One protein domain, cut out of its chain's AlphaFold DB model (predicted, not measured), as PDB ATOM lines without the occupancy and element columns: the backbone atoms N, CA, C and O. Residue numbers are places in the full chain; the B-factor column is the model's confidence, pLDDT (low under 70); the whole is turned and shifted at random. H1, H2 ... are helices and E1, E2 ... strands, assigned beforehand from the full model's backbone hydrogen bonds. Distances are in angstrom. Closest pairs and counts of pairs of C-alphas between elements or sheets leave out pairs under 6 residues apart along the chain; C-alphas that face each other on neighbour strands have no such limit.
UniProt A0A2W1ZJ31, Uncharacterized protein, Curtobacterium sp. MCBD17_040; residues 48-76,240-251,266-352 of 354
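What this domain is: This is residues 48 to 76, 240 to 251 and 266 to 352 of the 354 residues of an uncharacterized protein of Curtobacterium sp. MCBD17_040 (UniProt A0A2W1ZJ31). A four-stranded antiparallel sheet forms the middle of three layers, with the long helix H1 along one face and the shorter H2 slantwise on the other. The small hairpin E5 and E6 continues from E4 and reaches H2. The printed part has 128 residues, in the order H1 E1 E2 E3 E4 E5 E6 H2, and the sheet's order is E1 - E2 - E3 - E4. The class is mixed, helices and strands, with 60 residues in named elements, under half; the whole is compact, radius of gyration of the C-alphas 13.9 A, spanning 39 by 36 by 26 A.

Where its parts are: H1, residues 48 to 67, begins at C-alpha 48 (-4.391, -43.690, 32.433) and is 29.0 A long. E1, 284 to 289, 16.5 A, E2, 296 to 301, 16.9 A, E3, 307 to 311, 13.5 A, and E4, 314 to 319, 13.5 A, form a meander, each strand the antiparallel neighbour of the one before. E5 is 321 to 323 and E6 326 to 328. H2, 341 to 351, 15.1 A, ends at C-alpha 351 (-20.286, -54.825, 34.754).

How they stand to each other: H1 is on the sheet over E2 and E3, height 8.7 A; its closest C-alphas to E2 are Ala 51 and Val 300, 6.2 A. H2 is on the opposite face over E1 and E2, height 8.9 A; Ala 286 and Leu 348 are its closest C-alphas to E1, 6.6 A. N 286 and O 299, 2.8 A, N 298 and O 310, 2.8 A, and N 309 and O 318, 2.8 A, are within hydrogen-bond range across the sheet's three hairpins, as are N 321 and O 328, 2.9 A, in hairpin E5 and E6. E4 runs on into E5 at 49 degrees. E6 touches H2, closest C-alphas Arg 327 and Asn 345, 6.7 A. In H1 and H2 every O i to N i+4 pair is within range.

The domain as a whole: Residues 77 to 239 and 252 to 265 are not printed, with C-alpha gaps of 11.1 A and 20.7 A. The link E6 to H2 is long. Mean pLDDT of the printed part is 72.8; residues 69 to 76, 240 to 251 and 266 to 283 are among those under 70.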
ATOM      1  N   ASP A  48      -3.576 -44.522  31.548       87.19
ATOM      2  CA  ASP A  48      -4.391 -43.690  32.433       87.19
ATOM      3  C   ASP A  48      -4.882 -42.409  31.733       87.19
ATOM      4  O   ASP A  48      -6.006 -41.964  31.967       87.19
ATOM      5  N   LEU A  49      -4.075 -41.821  30.840       87.94
ATOM      6  CA  LEU A  49      -4.491 -40.686  30.011       87.94
ATOM      7  C   LEU A  49      -5.576 -41.071  28.999       87.94
ATOM      8  O   LEU A  49      -6.524 -40.306  28.825       87.94
ATOM      9  N   ASN A  50      -5.482 -42.252  28.386       78.38
ATOM     10  CA  ASN A  50      -6.517 -42.753  27.479       78.38
ATOM     11  C   ASN A  50      -7.857 -42.926  28.203       78.38
ATOM     12  O   ASN A  50      -8.869 -42.408  27.740       78.38
ATOM     13  N   ALA A  51      -7.844 -43.538  29.390       75.25
ATOM     14  CA  ALA A  51      -9.043 -43.704  30.205       75.25
ATOM     15  C   ALA A  51      -9.690 -42.348  30.562       75.25
ATOM     16  O   ALA A  51     -10.904 -42.174  30.454       75.25
ATOM     17  N   LYS A  52      -8.884 -41.342  30.929       87.19
ATOM     18  CA  LYS A  52      -9.386 -39.976  31.166       87.19
ATOM     19  C   LYS A  52      -9.991 -39.357  29.904       87.19
ATOM     20  O   LYS A  52     -11.069 -38.773  29.989       87.19
ATOM     21  N   SER A  53      -9.339 -39.528  28.755       85.31
ATOM     22  CA  SER A  53      -9.844 -39.039  27.469       85.31
ATOM     23  C   SER A  53     -11.174 -39.691  27.084       85.31
ATOM     24  O   SER A  53     -12.043 -39.013  26.538       85.31
ATOM     25  N   ASP A  54     -11.378 -40.968  27.404       75.50
ATOM     26  CA  ASP A  54     -12.657 -41.642  27.171       75.50
ATOM     27  C   ASP A  54     -13.780 -41.053  28.039       75.50
ATOM     28  O   ASP A  54     -14.887 -40.834  27.545       75.50
ATOM     29  N   LEU A  55     -13.494 -40.674  29.291       80.06
ATOM     30  CA  LEU A  55     -14.455 -39.938  30.124       80.06
ATOM     31  C   LEU A  55     -14.751 -38.525  29.588       80.06
ATOM     32  O   LEU A  55     -15.895 -38.075  29.670       80.06
ATOM     33  N   ASP A  56     -13.756 -37.824  29.030       83.94
ATOM     34  CA  ASP A  56     -13.973 -36.537  28.347       83.94
ATOM     35  C   ASP A  56     -14.921 -36.690  27.145       83.94
ATOM     36  O   ASP A  56     -15.798 -35.850  26.931       83.94
ATOM     37  N   ARG A  57     -14.786 -37.780  26.379       78.00
ATOM     38  CA  ARG A  57     -15.645 -38.075  25.220       78.00
ATOM     39  C   ARG A  57     -17.085 -38.368  25.624       78.00
ATOM     40  O   ARG A  57     -17.991 -37.840  24.984       78.00
ATOM     41  N   VAL A  58     -17.301 -39.145  26.690       75.50
ATOM     42  CA  VAL A  58     -18.648 -39.374  27.247       75.50
ATOM     43  C   VAL A  58     -19.280 -38.044  27.650       75.50
ATOM     44  O   VAL A  58     -20.407 -37.756  27.259       75.50
ATOM     45  N   ALA A  59     -18.532 -37.178  28.341       76.31
ATOM     46  CA  ALA A  59     -19.037 -35.864  28.730       76.31
ATOM     47  C   ALA A  59     -19.402 -34.980  27.521       76.31
ATOM     48  O   ALA A  59     -20.431 -34.299  27.539       76.31
ATOM     49  N   ALA A  60     -18.587 -34.998  26.462       78.44
ATOM     50  CA  ALA A  60     -18.864 -34.260  25.232       78.44
ATOM     51  C   ALA A  60     -20.112 -34.791  24.502       78.44
ATOM     52  O   ALA A  60     -20.931 -34.003  24.031       78.44
ATOM     53  N   ALA A  61     -20.277 -36.115  24.448       71.00
ATOM     54  CA  ALA A  61     -21.441 -36.765  23.858       71.00
ATOM     55  C   ALA A  61     -22.737 -36.416  24.612       71.00
ATOM     56  O   ALA A  61     -23.711 -36.019  23.975       71.00
ATOM     57  N   GLU A  62     -22.726 -36.461  25.947       70.81
ATOM     58  CA  GLU A  62     -23.867 -36.050  26.787       70.81
ATOM     59  C   GLU A  62     -24.211 -34.566  26.602       70.81
ATOM     60  O   GLU A  62     -25.368 -34.202  26.400       70.81
ATOM     61  N   THR A  63     -23.197 -33.696  26.566       76.12
ATOM     62  CA  THR A  63     -23.398 -32.256  26.313       76.12
ATOM     63  C   THR A  63     -24.037 -32.014  24.942       76.12
ATOM     64  O   THR A  63     -24.935 -31.183  24.807       76.12
ATOM     65  N   SER A  64     -23.607 -32.755  23.916       70.88
ATOM     66  CA  SER A  64     -24.180 -32.666  22.570       70.88
ATOM     67  C   SER A  64     -25.622 -33.180  22.513       70.88
ATOM     68  O   SER A  64     -26.450 -32.596  21.810       70.88
ATOM     69  N   ALA A  65     -25.929 -34.264  23.231       67.06
ATOM     70  CA  ALA A  65     -27.279 -34.814  23.310       67.06
ATOM     71  C   ALA A  65     -28.239 -33.809  23.967       67.06
ATOM     72  O   ALA A  65     -29.279 -33.486  23.386       67.06
ATOM     73  N   ALA A  66     -27.825 -33.220  25.094       70.81
ATOM     74  CA  ALA A  66     -28.575 -32.176  25.785       70.81
ATOM     75  C   ALA A  66     -28.815 -30.943  24.893       70.81
ATOM     76  O   ALA A  66     -29.935 -30.440  24.814       70.81
ATOM     77  N   ALA A  67     -27.794 -30.487  24.155       73.75
ATOM     78  CA  ALA A  67     -27.907 -29.333  23.256       73.75
ATOM     79  C   ALA A  67     -28.883 -29.552  22.086       73.75
ATOM     80  O   ALA A  67     -29.465 -28.596  21.579       73.75
ATOM     81  N   THR A  68     -29.080 -30.804  21.664       73.88
ATOM     82  CA  THR A  68     -30.005 -31.156  20.572       73.88
ATOM     83  C   THR A  68     -31.467 -31.183  21.043       73.88
ATOM     84  O   THR A  68     -32.374 -31.333  20.229       73.88
ATOM     85  N   GLY A  69     -31.723 -31.038  22.350       58.38
ATOM     86  CA  GLY A  69     -33.063 -31.193  22.918       58.38
ATOM     87  C   GLY A  69     -33.601 -32.615  22.758       58.38
ATOM     88  O   GLY A  69     -34.815 -32.817  22.760       58.38
ATOM     89  N   ALA A  70     -32.712 -33.599  22.579       57.06
ATOM     90  CA  ALA A  70     -33.087 -35.000  22.576       57.06
ATOM     91  C   ALA A  70     -33.571 -35.345  23.987       57.06
ATOM     92  O   ALA A  70     -32.773 -35.539  24.898       57.06
ATOM     93  N   VAL A  71     -34.890 -35.348  24.177       41.81
ATOM     94  CA  VAL A  71     -35.504 -35.742  25.442       41.81
ATOM     95  C   VAL A  71     -35.215 -37.224  25.641       41.81
ATOM     96  O   VAL A  71     -35.637 -38.066  24.842       41.81
ATOM     97  N   THR A  72     -34.482 -37.542  26.702       44.62
ATOM     98  CA  THR A  72     -34.352 -38.901  27.216       44.62
ATOM     99  C   THR A  72     -35.760 -39.351  27.594       44.62
ATOM    100  O   THR A  72     -36.317 -38.904  28.594       44.62
ATOM    101  N   TYR A  73     -36.401 -40.182  26.773       35.53
ATOM    102  CA  TYR A  73     -37.680 -40.774  27.153       35.53
ATOM    103  C   TYR A  73     -37.418 -41.759  28.296       35.53
ATOM    104  O   TYR A  73     -37.078 -42.920  28.073       35.53
ATOM    105  N   SER A  74     -37.529 -41.266  29.528       37.69
ATOM    106  CA  SER A  74     -37.556 -42.083  30.735       37.69
ATOM    107  C   SER A  74     -38.835 -42.915  30.709       37.69
ATOM    108  O   SER A  74     -39.952 -42.395  30.774       37.69
ATOM    109  N   TRP A  75     -38.685 -44.227  30.547       32.72
ATOM    110  CA  TRP A  75     -39.796 -45.150  30.720       32.72
ATOM    111  C   TRP A  75     -40.077 -45.284  32.223       32.72
ATOM    112  O   TRP A  75     -39.337 -45.946  32.943       32.72
ATOM    113  N   ALA A  76     -41.139 -44.628  32.699       37.12
ATOM    114  CA  ALA A  76     -41.531 -44.592  34.114       37.12
ATOM    115  C   ALA A  76     -42.554 -45.678  34.513       37.12
ATOM    116  O   ALA A  76     -43.198 -45.576  35.558       37.12
ATOM    117  N   GLY A 240     -33.752 -51.455  34.549       36.50
ATOM    118  CA  GLY A 240     -32.495 -50.996  35.158       36.50
ATOM    119  C   GLY A 240     -31.251 -51.839  34.837       36.50
ATOM    120  O   GLY A 240     -30.347 -51.943  35.665       36.50
ATOM    121  N   GLY A 241     -31.197 -52.453  33.652       30.44
ATOM    122  CA  GLY A 241     -30.056 -53.249  33.195       30.44
ATOM    123  C   GLY A 241     -28.889 -52.415  32.650       30.44
ATOM    124  O   GLY A 241     -29.057 -51.571  31.778       30.44
ATOM    125  N   PHE A 242     -27.694 -52.702  33.159       36.50
ATOM    126  CA  PHE A 242     -26.396 -52.219  32.686       36.50
ATOM    127  C   PHE A 242     -26.008 -52.841  31.323       36.50
ATOM    128  O   PHE A 242     -26.222 -54.036  31.124       36.50
ATOM    129  N   LEU A 243     -25.359 -52.080  30.429       37.44
ATOM    130  CA  LEU A 243     -24.744 -52.588  29.189       37.44
ATOM    131  C   LEU A 243     -23.260 -52.162  29.116       37.44
ATOM    132  O   LEU A 243     -22.978 -50.963  29.068       37.44
ATOM    133  N   PRO A 244     -22.291 -53.102  29.122       36.38
ATOM    134  CA  PRO A 244     -20.871 -52.768  29.043       36.38
ATOM    135  C   PRO A 244     -20.472 -52.353  27.624       36.38
ATOM    136  O   PRO A 244     -20.726 -53.081  26.668       36.38
ATOM    137  N   TYR A 245     -19.736 -51.247  27.493       41.66
ATOM    138  CA  TYR A 245     -18.967 -50.971  26.277       41.66
ATOM    139  C   TYR A 245     -17.696 -51.845  26.266       41.66
ATOM    140  O   TYR A 245     -16.858 -51.736  27.164       41.66
ATOM    141  N   LEU A 246     -17.552 -52.719  25.260       38.94
ATOM    142  CA  LEU A 246     -16.394 -53.601  25.048       38.94
ATOM    143  C   LEU A 246     -15.681 -53.232  23.737       38.94
ATOM    144  O   LEU A 246     -16.220 -53.422  22.653       38.94
ATOM    145  N   SER A 247     -14.442 -52.752  23.826       38.72
ATOM    146  CA  SER A 247     -13.610 -52.319  22.686       38.72
ATOM    147  C   SER A 247     -12.732 -53.421  22.064       38.72
ATOM    148  O   SER A 247     -11.863 -53.137  21.243       38.72
ATOM    149  N   GLY A 248     -12.913 -54.682  22.475       34.25
ATOM    150  CA  GLY A 248     -12.031 -55.805  22.116       34.25
ATOM    151  C   GLY A 248     -12.441 -56.647  20.897       34.25
ATOM    152  O   GLY A 248     -11.779 -57.645  20.623       34.25
ATOM    153  N   GLY A 249     -13.520 -56.307  20.185       29.97
ATOM    154  CA  GLY A 249     -13.941 -57.036  18.980       29.97
ATOM    155  C   GLY A 249     -13.087 -56.655  17.767       29.97
ATOM    156  O   GLY A 249     -12.884 -55.472  17.514       29.97
ATOM    157  N   GLY A 250     -12.564 -57.639  17.027       29.41
ATOM    158  CA  GLY A 250     -11.828 -57.400  15.778       29.41
ATOM    159  C   GLY A 250     -12.667 -56.679  14.708       29.41
ATOM    160  O   GLY A 250     -13.843 -56.408  14.897       29.41
ATOM    161  N   THR A 251     -12.083 -56.408  13.537       31.22
ATOM    162  CA  THR A 251     -12.758 -55.752  12.391       31.22
ATOM    163  C   THR A 251     -13.887 -56.576  11.749       31.22
ATOM    164  O   THR A 251     -14.477 -56.150  10.757       31.22
ATOM    165  N   SER A 266     -31.519 -47.546  14.971       34.59
ATOM    166  CA  SER A 266     -30.915 -46.271  15.349       34.59
ATOM    167  C   SER A 266     -31.552 -45.808  16.652       34.59
ATOM    168  O   SER A 266     -32.771 -45.672  16.688       34.59
ATOM    169  N   ALA A 267     -30.764 -45.502  17.679       33.69
ATOM    170  CA  ALA A 267     -31.300 -44.917  18.904       33.69
ATOM    171  C   ALA A 267     -30.605 -43.608  19.294       33.69
ATOM    172  O   ALA A 267     -29.654 -43.180  18.641       33.69
ATOM    173  N   THR A 268     -31.145 -42.956  20.323       33.31
ATOM    174  CA  THR A 268     -30.977 -41.527  20.637       33.31
ATOM    175  C   THR A 268     -30.461 -41.256  22.056       33.31
ATOM    176  O   THR A 268     -30.521 -40.126  22.524       33.31
ATOM    177  N   THR A 269     -29.913 -42.263  22.739       37.41
ATOM    178  CA  THR A 269     -29.233 -42.136  24.041       37.41
ATOM    179  C   THR A 269     -27.890 -42.863  23.994       37.41
ATOM    180  O   THR A 269     -27.721 -43.791  23.204       37.41
ATOM    181  N   LEU A 270     -26.919 -42.462  24.820       38.41
ATOM    182  CA  LEU A 270     -25.541 -42.999  24.844       38.41
ATOM    183  C   LEU A 270     -25.458 -44.534  24.998       38.41
ATOM    184  O   LEU A 270     -24.483 -45.171  24.601       38.41
ATOM    185  N   GLN A 271     -26.530 -45.121  25.526       36.00
ATOM    186  CA  GLN A 271     -26.761 -46.551  25.690       36.00
ATOM    187  C   GLN A 271     -27.177 -47.287  24.394       36.00
ATOM    188  O   GLN A 271     -27.079 -48.507  24.348       36.00
ATOM    189  N   HIS A 272     -27.664 -46.602  23.353       34.78
ATOM    190  CA  HIS A 272     -28.203 -47.240  22.137       34.78
ATOM    191  C   HIS A 272     -27.839 -46.494  20.819       34.78
ATOM    192  O   HIS A 272     -28.223 -46.920  19.727       34.78
ATOM    193  N   ALA A 273     -27.124 -45.366  20.887       34.38
ATOM    194  CA  ALA A 273     -26.619 -44.619  19.736       34.38
ATOM    195  C   ALA A 273     -25.108 -44.815  19.591       34.38
ATOM    196  O   ALA A 273     -24.383 -44.729  20.581       34.38
ATOM    197  N   ALA A 274     -24.616 -44.956  18.356       38.44
ATOM    198  CA  ALA A 274     -23.202 -44.767  18.044       38.44
ATOM    199  C   ALA A 274     -22.846 -43.275  18.164       38.44
ATOM    200  O   ALA A 274     -22.620 -42.578  17.177       38.44
ATOM    201  N   VAL A 275     -22.822 -42.753  19.385       40.75
ATOM    202  CA  VAL A 275     -21.990 -41.590  19.687       40.75
ATOM    203  C   VAL A 275     -20.567 -42.044  19.396       40.75
ATOM    204  O   VAL A 275     -20.116 -43.014  19.986       40.75
ATOM    205  N   GLY A 276     -19.922 -41.459  18.386       38.12
ATOM    206  CA  GLY A 276     -18.681 -41.955  17.778       38.12
ATOM    207  C   GLY A 276     -17.461 -41.943  18.704       38.12
ATOM    208  O   GLY A 276     -16.478 -41.263  18.423       38.12
ATOM    209  N   PHE A 277     -17.507 -42.694  19.801       44.41
ATOM    210  CA  PHE A 277     -16.393 -42.979  20.676       44.41
ATOM    211  C   PHE A 277     -16.248 -44.500  20.769       44.41
ATOM    212  O   PHE A 277     -17.164 -45.233  21.129       44.41
ATOM    213  N   THR A 278     -15.075 -44.984  20.386       49.84
ATOM    214  CA  THR A 278     -14.657 -46.359  20.636       49.84
ATOM    215  C   THR A 278     -13.720 -46.288  21.835       49.84
ATOM    216  O   THR A 278     -12.701 -45.598  21.719       49.84
ATOM    217  N   PRO A 279     -14.044 -46.928  22.976       57.41
ATOM    218  CA  PRO A 279     -13.112 -46.991  24.095       57.41
ATOM    219  C   PRO A 279     -11.772 -47.560  23.626       57.41
ATOM    220  O   PRO A 279     -11.732 -48.365  22.688       57.41
ATOM    221  N   GLY A 280     -10.673 -47.171  24.269       56.59
ATOM    222  CA  GLY A 280      -9.376 -47.794  24.006       56.59
ATOM    223  C   GLY A 280      -9.443 -49.316  24.173       56.59
ATOM    224  O   GLY A 280     -10.259 -49.834  24.936       56.59
ATOM    225  N   ALA A 281      -8.624 -50.074  23.437       55.69
ATOM    226  CA  ALA A 281      -8.635 -51.536  23.508       55.69
ATOM    227  C   ALA A 281      -8.434 -52.025  24.959       55.69
ATOM    228  O   ALA A 281      -7.397 -51.751  25.567       55.69
ATOM    229  N   ASN A 282      -9.395 -52.809  25.465       63.62
ATOM    230  CA  ASN A 282      -9.505 -53.318  26.846       63.62
ATOM    231  C   ASN A 282      -9.991 -52.323  27.909       63.62
ATOM    232  O   ASN A 282     -10.145 -52.727  29.065       63.62
ATOM    233  N   ASP A 283     -10.272 -51.075  27.546       63.19
ATOM    234  CA  ASP A 283     -10.941 -50.156  28.454       63.19
ATOM    235  C   ASP A 283     -12.413 -50.567  28.588       63.19
ATOM    236  O   ASP A 283     -13.087 -50.927  27.618       63.19
ATOM    237  N   ARG A 284     -12.904 -50.551  29.827       71.75
ATOM    238  CA  ARG A 284     -14.311 -50.792  30.147       71.75
ATOM    239  C   ARG A 284     -14.868 -49.534  30.772       71.75
ATOM    240  O   ARG A 284     -14.309 -49.054  31.757       71.75
ATOM    241  N   VAL A 285     -15.980 -49.045  30.236       79.75
ATOM    242  CA  VAL A 285     -16.705 -47.890  30.773       79.75
ATOM    243  C   VAL A 285     -18.050 -48.365  31.311       79.75
ATOM    244  O   VAL A 285     -18.789 -49.062  30.619       79.75
ATOM    245  N   ALA A 286     -18.352 -47.993  32.549       82.19
ATOM    246  CA  ALA A 286     -19.631 -48.210  33.199       82.19
ATOM    247  C   ALA A 286     -20.304 -46.863  33.455       82.19
ATOM    248  O   ALA A 286     -19.734 -46.014  34.136       82.19
ATOM    249  N   VAL A 287     -21.511 -46.669  32.926       84.44
ATOM    250  CA  VAL A 287     -22.290 -45.437  33.104       84.44
ATOM    251  C   VAL A 287     -23.511 -45.745  33.961       84.44
ATOM    252  O   VAL A 287     -24.231 -46.706  33.707       84.44
ATOM    253  N   THR A 288     -23.715 -44.950  35.004       86.75
ATOM    254  CA  THR A 288     -24.883 -45.002  35.886       86.75
ATOM    255  C   THR A 288     -25.662 -43.701  35.719       86.75
ATOM    256  O   THR A 288     -25.179 -42.669  36.195       86.75
ATOM    257  N   PRO A 289     -26.814 -43.710  35.032       84.56
ATOM    258  CA  PRO A 289     -27.708 -42.561  35.002       84.56
ATOM    259  C   PRO A 289     -28.475 -42.438  36.326       84.56
ATOM    260  O   PRO A 289     -28.601 -43.407  37.082       84.56
ATOM    261  N   ASP A 290     -28.985 -41.246  36.617       83.31
ATOM    262  CA  ASP A 290     -29.994 -41.060  37.652       83.31
ATOM    263  C   ASP A 290     -31.371 -41.559  37.175       83.31
ATOM    264  O   ASP A 290     -31.554 -41.964  36.027       83.31
ATOM    265  N   ALA A 291     -32.361 -41.564  38.070       77.88
ATOM    266  CA  ALA A 291     -33.693 -42.078  37.744       77.88
ATOM    267  C   ALA A 291     -34.430 -41.235  36.684       77.88
ATOM    268  O   ALA A 291     -35.279 -41.764  35.965       77.88
ATOM    269  N   ALA A 292     -34.127 -39.936  36.599       75.12
ATOM    270  CA  ALA A 292     -34.722 -39.041  35.612       75.12
ATOM    271  C   ALA A 292     -34.050 -39.155  34.231       75.12
ATOM    272  O   ALA A 292     -34.697 -38.895  33.221       75.12
ATOM    273  N   GLY A 293     -32.790 -39.600  34.176       77.19
ATOM    274  CA  GLY A 293     -31.976 -39.586  32.962       77.19
ATOM    275  C   GLY A 293     -31.380 -38.209  32.649       77.19
ATOM    276  O   GLY A 293     -30.944 -37.988  31.522       77.19
ATOM    277  N   ASP A 294     -31.370 -37.303  33.630       80.25
ATOM    278  CA  ASP A 294     -30.849 -35.935  33.526       80.25
ATOM    279  C   ASP A 294     -29.406 -35.831  34.046       80.25
ATOM    280  O   ASP A 294     -28.672 -34.888  33.732       80.25
ATOM    281  N   ALA A 295     -28.978 -36.795  34.863       85.62
ATOM    282  CA  ALA A 295     -27.648 -36.841  35.441       85.62
ATOM    283  C   ALA A 295     -26.992 -38.210  35.263       85.62
ATOM    284  O   ALA A 295     -27.652 -39.236  35.125       85.62
ATOM    285  N   TRP A 296     -25.659 -38.236  35.290       89.56
ATOM    286  CA  TRP A 296     -24.900 -39.467  35.105       89.56
ATOM    287  C   TRP A 296     -23.589 -39.462  35.889       89.56
ATOM    288  O   TRP A 296     -23.008 -38.419  36.208       89.56
ATOM    289  N   ALA A 297     -23.103 -40.664  36.172       90.94
ATOM    290  CA  ALA A 297     -21.764 -40.929  36.666       90.94
ATOM    291  C   ALA A 297     -21.137 -42.053  35.836       90.94
ATOM    292  O   ALA A 297     -21.708 -43.135  35.713       90.94
ATOM    293  N   ALA A 298     -19.968 -41.796  35.259       89.81
ATOM    294  CA  ALA A 298     -19.236 -42.744  34.434       89.81
ATOM    295  C   ALA A 298     -17.937 -43.148  35.131       89.81
ATOM    296  O   ALA A 298     -17.199 -42.299  35.636       89.81
ATOM    297  N   VAL A 299     -17.653 -44.447  35.142       91.06
ATOM    298  CA  VAL A 299     -16.429 -45.030  35.685       91.06
ATOM    299  C   VAL A 299     -15.734 -45.821  34.589       91.06
ATOM    300  O   VAL A 299     -16.360 -46.641  33.927       91.06
ATOM    301  N   VAL A 300     -14.435 -45.615  34.418       88.69
ATOM    302  CA  VAL A 300     -13.604 -46.382  33.487       88.69
ATOM    303  C   VAL A 300     -12.484 -47.078  34.242       88.69
ATOM    304  O   VAL A 300     -11.890 -46.503  35.155       88.69
ATOM    305  N   LYS A 301     -12.185 -48.319  33.862       87.31
ATOM    306  CA  LYS A 301     -11.004 -49.035  34.346       87.31
ATOM    307  C   LYS A 301      -9.900 -48.940  33.312       87.31
ATOM    308  O   LYS A 301     -10.074 -49.441  32.207       87.31
ATOM    309  N   SER A 302      -8.777 -48.331  33.678       83.94
ATOM    310  CA  SER A 302      -7.607 -48.325  32.806       83.94
ATOM    311  C   SER A 302      -6.935 -49.696  32.797       83.94
ATOM    312  O   SER A 302      -7.051 -50.494  33.732       83.94
ATOM    313  N   ALA A 303      -6.132 -49.951  31.768       77.00
ATOM    314  CA  ALA A 303      -5.337 -51.172  31.665       77.00
ATOM    315  C   ALA A 303      -4.216 -51.310  32.728       77.00
ATOM    316  O   ALA A 303      -3.472 -52.293  32.690       77.00
ATOM    317  N   THR A 304      -4.046 -50.347  33.644       82.31
ATOM    318  CA  THR A 304      -3.202 -50.480  34.853       82.31
ATOM    319  C   THR A 304      -4.003 -50.943  36.077       82.31
ATOM    320  O   THR A 304      -3.414 -51.296  37.094       82.31
ATOM    321  N   GLY A 305      -5.335 -50.987  35.974       87.12
ATOM    322  CA  GLY A 305      -6.253 -51.365  37.048       87.12
ATOM    323  C   GLY A 305      -6.827 -50.184  37.832       87.12
ATOM    324  O   GLY A 305      -7.684 -50.404  38.688       87.12
ATOM    325  N   ASN A 306      -6.405 -48.951  37.535       90.69
ATOM    326  CA  ASN A 306      -6.964 -47.753  38.154       90.69
ATOM    327  C   ASN A 306      -8.403 -47.520  37.677       90.69
ATOM    328  O   ASN A 306      -8.720 -47.705  36.501       90.69
ATOM    329  N   LEU A 307      -9.268 -47.089  38.594       93.56
ATOM    330  CA  LEU A 307     -10.637 -46.693  38.286       93.56
ATOM    331  C   LEU A 307     -10.723 -45.172  38.260       93.56
ATOM    332  O   LEU A 307     -10.481 -44.522  39.275       93.56
ATOM    333  N   PHE A 308     -11.083 -44.607  37.116       94.19
ATOM    334  CA  PHE A 308     -11.336 -43.179  36.976       94.19
ATOM    335  C   PHE A 308     -12.833 -42.927  36.945       94.19
ATOM    336  O   PHE A 308     -13.572 -43.701  36.345       94.19
ATOM    337  N   VAL A 309     -13.278 -41.850  37.582       95.38
ATOM    338  CA  VAL A 309     -14.686 -41.459  37.642       95.38
ATOM    339  C   VAL A 309     -14.863 -40.014  37.204       95.38
ATOM    340  O   VAL A 309     -14.055 -39.143  37.545       95.38
ATOM    341  N   ARG A 310     -15.949 -39.767  36.474       95.06
ATOM    342  CA  ARG A 310     -16.458 -38.440  36.132       95.06
ATOM    343  C   ARG A 310     -17.978 -38.425  36.234       95.06
ATOM    344  O   ARG A 310     -18.618 -39.461  36.073       95.06
ATOM    345  N   THR A 311     -18.556 -37.263  36.506       95.31
ATOM    346  CA  THR A 311     -20.002 -37.096  36.672       95.31
ATOM    347  C   THR A 311     -20.519 -35.910  35.870       95.31
ATOM    348  O   THR A 311     -19.750 -35.024  35.507       95.31
ATOM    349  N   SER A 312     -21.829 -35.843  35.641       92.12
ATOM    350  CA  SER A 312     -22.468 -34.646  35.074       92.12
ATOM    351  C   SER A 312     -22.388 -33.425  36.005       92.12
ATOM    352  O   SER A 312     -22.500 -32.292  35.546       92.12
ATOM    353  N   ALA A 313     -22.155 -33.636  37.306       93.12
ATOM    354  CA  ALA A 313     -22.042 -32.575  38.307       93.12
ATOM    355  C   ALA A 313     -20.653 -31.908  38.360       93.12
ATOM    356  O   ALA A 313     -20.491 -30.898  39.044       93.12
ATOM    357  N   SER A 314     -19.637 -32.457  37.682       94.31
ATOM    358  CA  SER A 314     -18.279 -31.904  37.681       94.31
ATOM    359  C   SER A 314     -17.551 -32.159  36.363       94.31
ATOM    360  O   SER A 314     -17.572 -33.252  35.808       94.31
ATOM    361  N   SER A 315     -16.810 -31.159  35.884       90.44
ATOM    362  CA  SER A 315     -15.892 -31.331  34.752       90.44
ATOM    363  C   SER A 315     -14.589 -32.044  35.129       90.44
ATOM    364  O   SER A 315     -13.798 -32.367  34.246       90.44
ATOM    365  N   SER A 316     -14.348 -32.292  36.421       93.50
ATOM    366  CA  SER A 316     -13.136 -32.958  36.897       93.50
ATOM    367  C   SER A 316     -13.241 -34.478  36.795       93.50
ATOM    368  O   SER A 316     -14.273 -35.067  37.111       93.50
ATOM    369  N   THR A 317     -12.124 -35.114  36.443       95.44
ATOM    370  CA  THR A 317     -11.944 -36.568  36.525       95.44
ATOM    371  C   THR A 317     -11.122 -36.905  37.762       95.44
ATOM    372  O   THR A 317     -10.070 -36.309  37.997       95.44
ATOM    373  N   GLY A 318     -11.577 -37.874  38.550       95.31
ATOM    374  CA  GLY A 318     -10.912 -38.313  39.775       95.31
ATOM    375  C   GLY A 318     -10.625 -39.810  39.767       95.31
ATOM    376  O   GLY A 318     -11.137 -40.538  38.923       95.31
ATOM    377  N   VAL A 319      -9.796 -40.271  40.704       96.75
ATOM    378  CA  VAL A 319      -9.527 -41.704  40.904       96.75
ATOM    379  C   VAL A 319     -10.454 -42.226  41.993       96.75
ATOM    380  O   VAL A 319     -10.484 -41.680  43.096       96.75
ATOM    381  N   LEU A 320     -11.217 -43.268  41.679       95.94
ATOM    382  CA  LEU A 320     -12.083 -43.946  42.630       95.94
ATOM    383  C   LEU A 320     -11.221 -44.793  43.577       95.94
ATOM    384  O   LEU A 320     -10.454 -45.650  43.137       95.94
ATOM    385  N   GLY A 321     -11.336 -44.540  44.879       96.38
ATOM    386  CA  GLY A 321     -10.606 -45.270  45.910       96.38
ATOM    387  C   GLY A 321     -11.348 -46.515  46.400       96.38
ATOM    388  O   GLY A 321     -12.421 -46.870  45.906       96.38
ATOM    389  N   GLY A 322     -10.787 -47.163  47.421       95.19
ATOM    390  CA  GLY A 322     -11.402 -48.305  48.102       95.19
ATOM    391  C   GLY A 322     -11.381 -49.608  47.297       95.19
ATOM    392  O   GLY A 322     -10.774 -49.705  46.229       95.19
ATOM    393  N   THR A 323     -12.047 -50.631  47.824       92.62
ATOM    394  CA  THR A 323     -12.149 -51.974  47.227       92.62
ATOM    395  C   THR A 323     -13.537 -52.211  46.631       92.62
ATOM    396  O   THR A 323     -14.451 -51.406  46.815       92.62
ATOM    397  N   SER A 324     -13.711 -53.301  45.874       87.69
ATOM    398  CA  SER A 324     -15.029 -53.671  45.336       87.69
ATOM    399  C   SER A 324     -16.071 -53.785  46.458       87.69
ATOM    400  O   SER A 324     -15.775 -54.328  47.521       87.69
ATOM    401  N   GLY A 325     -17.261 -53.214  46.247       87.56
ATOM    402  CA  GLY A 325     -18.325 -53.115  47.255       87.56
ATOM    403  C   GLY A 325     -18.143 -52.005  48.301       87.56
ATOM    404  O   GLY A 325     -19.103 -51.653  48.980       87.56
ATOM    405  N   ALA A 326     -16.952 -51.408  48.404       92.88
ATOM    406  CA  ALA A 326     -16.621 -50.352  49.362       92.88
ATOM    407  C   ALA A 326     -15.781 -49.235  48.715       92.88
ATOM    408  O   ALA A 326     -14.822 -48.728  49.304       92.88
ATOM    409  N   ARG A 327     -16.107 -48.872  47.468       94.81
ATOM    410  CA  ARG A 327     -15.415 -47.792  46.757       94.81
ATOM    411  C   ARG A 327     -15.645 -46.443  47.435       94.81
ATOM    412  O   ARG A 327     -16.678 -46.227  48.060       94.81
ATOM    413  N   THR A 328     -14.694 -45.525  47.284       96.88
ATOM    414  CA  THR A 328     -14.784 -44.156  47.809       96.88
ATOM    415  C   THR A 328     -14.653 -43.136  46.685       96.88
ATOM    416  O   THR A 328     -13.812 -43.278  45.794       96.88
ATOM    417  N   MET A 329     -15.497 -42.102  46.715       97.31
ATOM    418  CA  MET A 329     -15.446 -41.015  45.735       97.31
ATOM    419  C   MET A 329     -14.345 -40.012  46.091       97.31
ATOM    420  O   MET A 329     -14.223 -39.634  47.259       97.31
ATOM    421  N   PRO A 330     -13.563 -39.539  45.108       97.38
ATOM    422  CA  PRO A 330     -12.643 -38.433  45.322       97.38
ATOM    423  C   PRO A 330     -13.432 -37.146  45.597       97.38
ATOM    424  O   PRO A 330     -14.425 -36.862  44.930       97.38
ATOM    425  N   SER A 331     -12.969 -36.332  46.548       97.12
ATOM    426  CA  SER A 331     -13.651 -35.088  46.946       97.12
ATOM    427  C   SER A 331     -13.780 -34.062  45.813       97.12
ATOM    428  O   SER A 331     -14.661 -33.210  45.857       97.12
ATOM    429  N   SER A 332     -12.934 -34.153  44.782       96.12
ATOM    430  CA  SER A 332     -12.973 -33.302  43.589       96.12
ATOM    431  C   SER A 332     -14.060 -33.683  42.573       96.12
ATOM    432  O   SER A 332     -14.276 -32.944  41.612       96.12
ATOM    433  N   VAL A 333     -14.729 -34.829  42.743       96.75
ATOM    434  CA  VAL A 333     -15.782 -35.313  41.837       96.75
ATOM    435  C   VAL A 333     -17.053 -35.579  42.648       96.75
ATOM    436  O   VAL A 333     -17.306 -36.720  43.040       96.75
ATOM    437  N   PRO A 334     -17.855 -34.540  42.950       97.38
ATOM    438  CA  PRO A 334     -19.143 -34.736  43.602       97.38
ATOM    439  C   PRO A 334     -20.068 -35.598  42.734       97.38
ATOM    440  O   PRO A 334     -20.080 -35.495  41.502       97.38
ATOM    441  N   LEU A 335     -20.855 -36.453  43.389       96.75
ATOM    442  CA  LEU A 335     -21.922 -37.194  42.723       96.75
ATOM    443  C   LEU A 335     -23.130 -36.276  42.481       96.75
ATOM    444  O   LEU A 335     -23.437 -35.452  43.347       96.75
ATOM    445  N   PRO A 336     -23.826 -36.415  41.341       95.00
ATOM    446  CA  PRO A 336     -25.099 -35.745  41.123       95.00
ATOM    447  C   PRO A 336     -26.153 -36.206  42.135       95.00
ATOM    448  O   PRO A 336     -26.070 -37.311  42.681       95.00
ATOM    449  N   SER A 337     -27.172 -35.374  42.359       95.00
ATOM    450  CA  SER A 337     -28.322 -35.759  43.185       95.00
ATOM    451  C   SER A 337     -28.961 -37.044  42.648       95.00
ATOM    452  O   SER A 337     -29.061 -37.231  41.441       95.00
ATOM    453  N   GLY A 338     -29.367 -37.947  43.542       90.06
ATOM    454  CA  GLY A 338     -29.979 -39.228  43.168       90.06
ATOM    455  C   GLY A 338     -28.997 -40.343  42.787       90.06
ATOM    456  O   GLY A 338     -29.405 -41.501  42.763       90.06
ATOM    457  N   ILE A 339     -27.708 -40.044  42.575       92.31
ATOM    458  CA  ILE A 339     -26.667 -41.059  42.359       92.31
ATOM    459  C   ILE A 339     -25.836 -41.208  43.634       92.31
ATOM    460  O   ILE A 339     -25.256 -40.252  44.145       92.31
ATOM    461  N   THR A 340     -25.730 -42.435  44.141       96.25
ATOM    462  CA  THR A 340     -24.924 -42.763  45.324       96.25
ATOM    463  C   THR A 340     -23.721 -43.638  44.973       96.25
ATOM    464  O   THR A 340     -23.681 -44.318  43.946       96.25
ATOM    465  N   VAL A 341     -22.747 -43.699  45.883       95.31
ATOM    466  CA  VAL A 341     -21.603 -44.620  45.772       95.31
ATOM    467  C   VAL A 341     -22.060 -46.084  45.723       95.31
ATOM    468  O   VAL A 341     -21.445 -46.905  45.046       95.31
ATOM    469  N   ALA A 342     -23.168 -46.419  46.391       93.62
ATOM    470  CA  ALA A 342     -23.748 -47.757  46.338       93.62
ATOM    471  C   ALA A 342     -24.280 -48.101  44.935       93.62
ATOM    472  O   ALA A 342     -24.098 -49.233  44.480       93.62
ATOM    473  N   ASN A 343     -24.865 -47.129  44.220       89.12
ATOM    474  CA  ASN A 343     -25.278 -47.325  42.827       89.12
ATOM    475  C   ASN A 343     -24.064 -47.615  41.940       89.12
ATOM    476  O   ASN A 343     -24.085 -48.587  41.190       89.12
ATOM    477  N   LEU A 344     -22.975 -46.851  42.102       89.69
ATOM    478  CA  LEU A 344     -21.724 -47.103  41.380       89.69
ATOM    479  C   LEU A 344     -21.134 -48.482  41.691       89.69
ATOM    480  O   LEU A 344     -20.760 -49.205  40.773       89.69
ATOM    481  N   ASN A 345     -21.082 -48.889  42.963       88.94
ATOM    482  CA  ASN A 345     -20.604 -50.223  43.348       88.94
ATOM    483  C   ASN A 345     -21.438 -51.336  42.708       88.94
ATOM    484  O   ASN A 345     -20.881 -52.328  42.239       88.94
ATOM    485  N   THR A 346     -22.758 -51.160  42.667       84.31
ATOM    486  CA  THR A 346     -23.677 -52.106  42.027       84.31
ATOM    487  C   THR A 346     -23.417 -52.172  40.524       84.31
ATOM    488  O   THR A 346     -23.230 -53.261  39.988       84.31
ATOM    489  N   ALA A 347     -23.308 -51.019  39.855       80.06
ATOM    490  CA  ALA A 347     -23.015 -50.946  38.427       80.06
ATOM    491  C   ALA A 347     -21.674 -51.610  38.080       80.06
ATOM    492  O   ALA A 347     -21.615 -52.429  37.170       80.06
ATOM    493  N   LEU A 348     -20.614 -51.333  38.845       83.69
ATOM    494  CA  LEU A 348     -19.290 -51.936  38.653       83.69
ATOM    495  C   LEU A 348     -19.292 -53.451  38.893       83.69
ATOM    496  O   LEU A 348     -18.636 -54.190  38.162       83.69
ATOM    497  N   THR A 349     -20.044 -53.917  39.892       81.81
ATOM    498  CA  THR A 349     -20.193 -55.353  40.176       81.81
ATOM    499  C   THR A 349     -20.900 -56.058  39.020       81.81
ATOM    500  O   THR A 349     -20.408 -57.070  38.522       81.81
ATOM    501  N   ASN A 350     -22.005 -55.483  38.540       76.00
ATOM    502  CA  ASN A 350     -22.769 -56.011  37.410       76.00
ATOM    503  C   ASN A 350     -21.966 -55.981  36.107       76.00
ATOM    504  O   ASN A 350     -22.139 -56.844  35.250       76.00
ATOM    505  N   ALA A 351     -21.061 -55.011  35.965       67.69
ATOM    506  CA  ALA A 351     -20.286 -54.825  34.754       67.69
ATOM    507  C   ALA A 351     -19.279 -55.932  34.453       67.69
ATOM    508  O   ALA A 351     -18.867 -56.081  33.301       67.69
ATOM    509  N   THR A 352     -18.919 -56.732  35.460       73.25
ATOM    510  CA  THR A 352     -17.839 -57.727  35.436       73.25
ATOM    511  C   THR A 352     -16.475 -57.134  35.037       73.25
ATOM    512  O   THR A 352     -16.339 -56.265  34.177       73.25
TER     513      THR A 352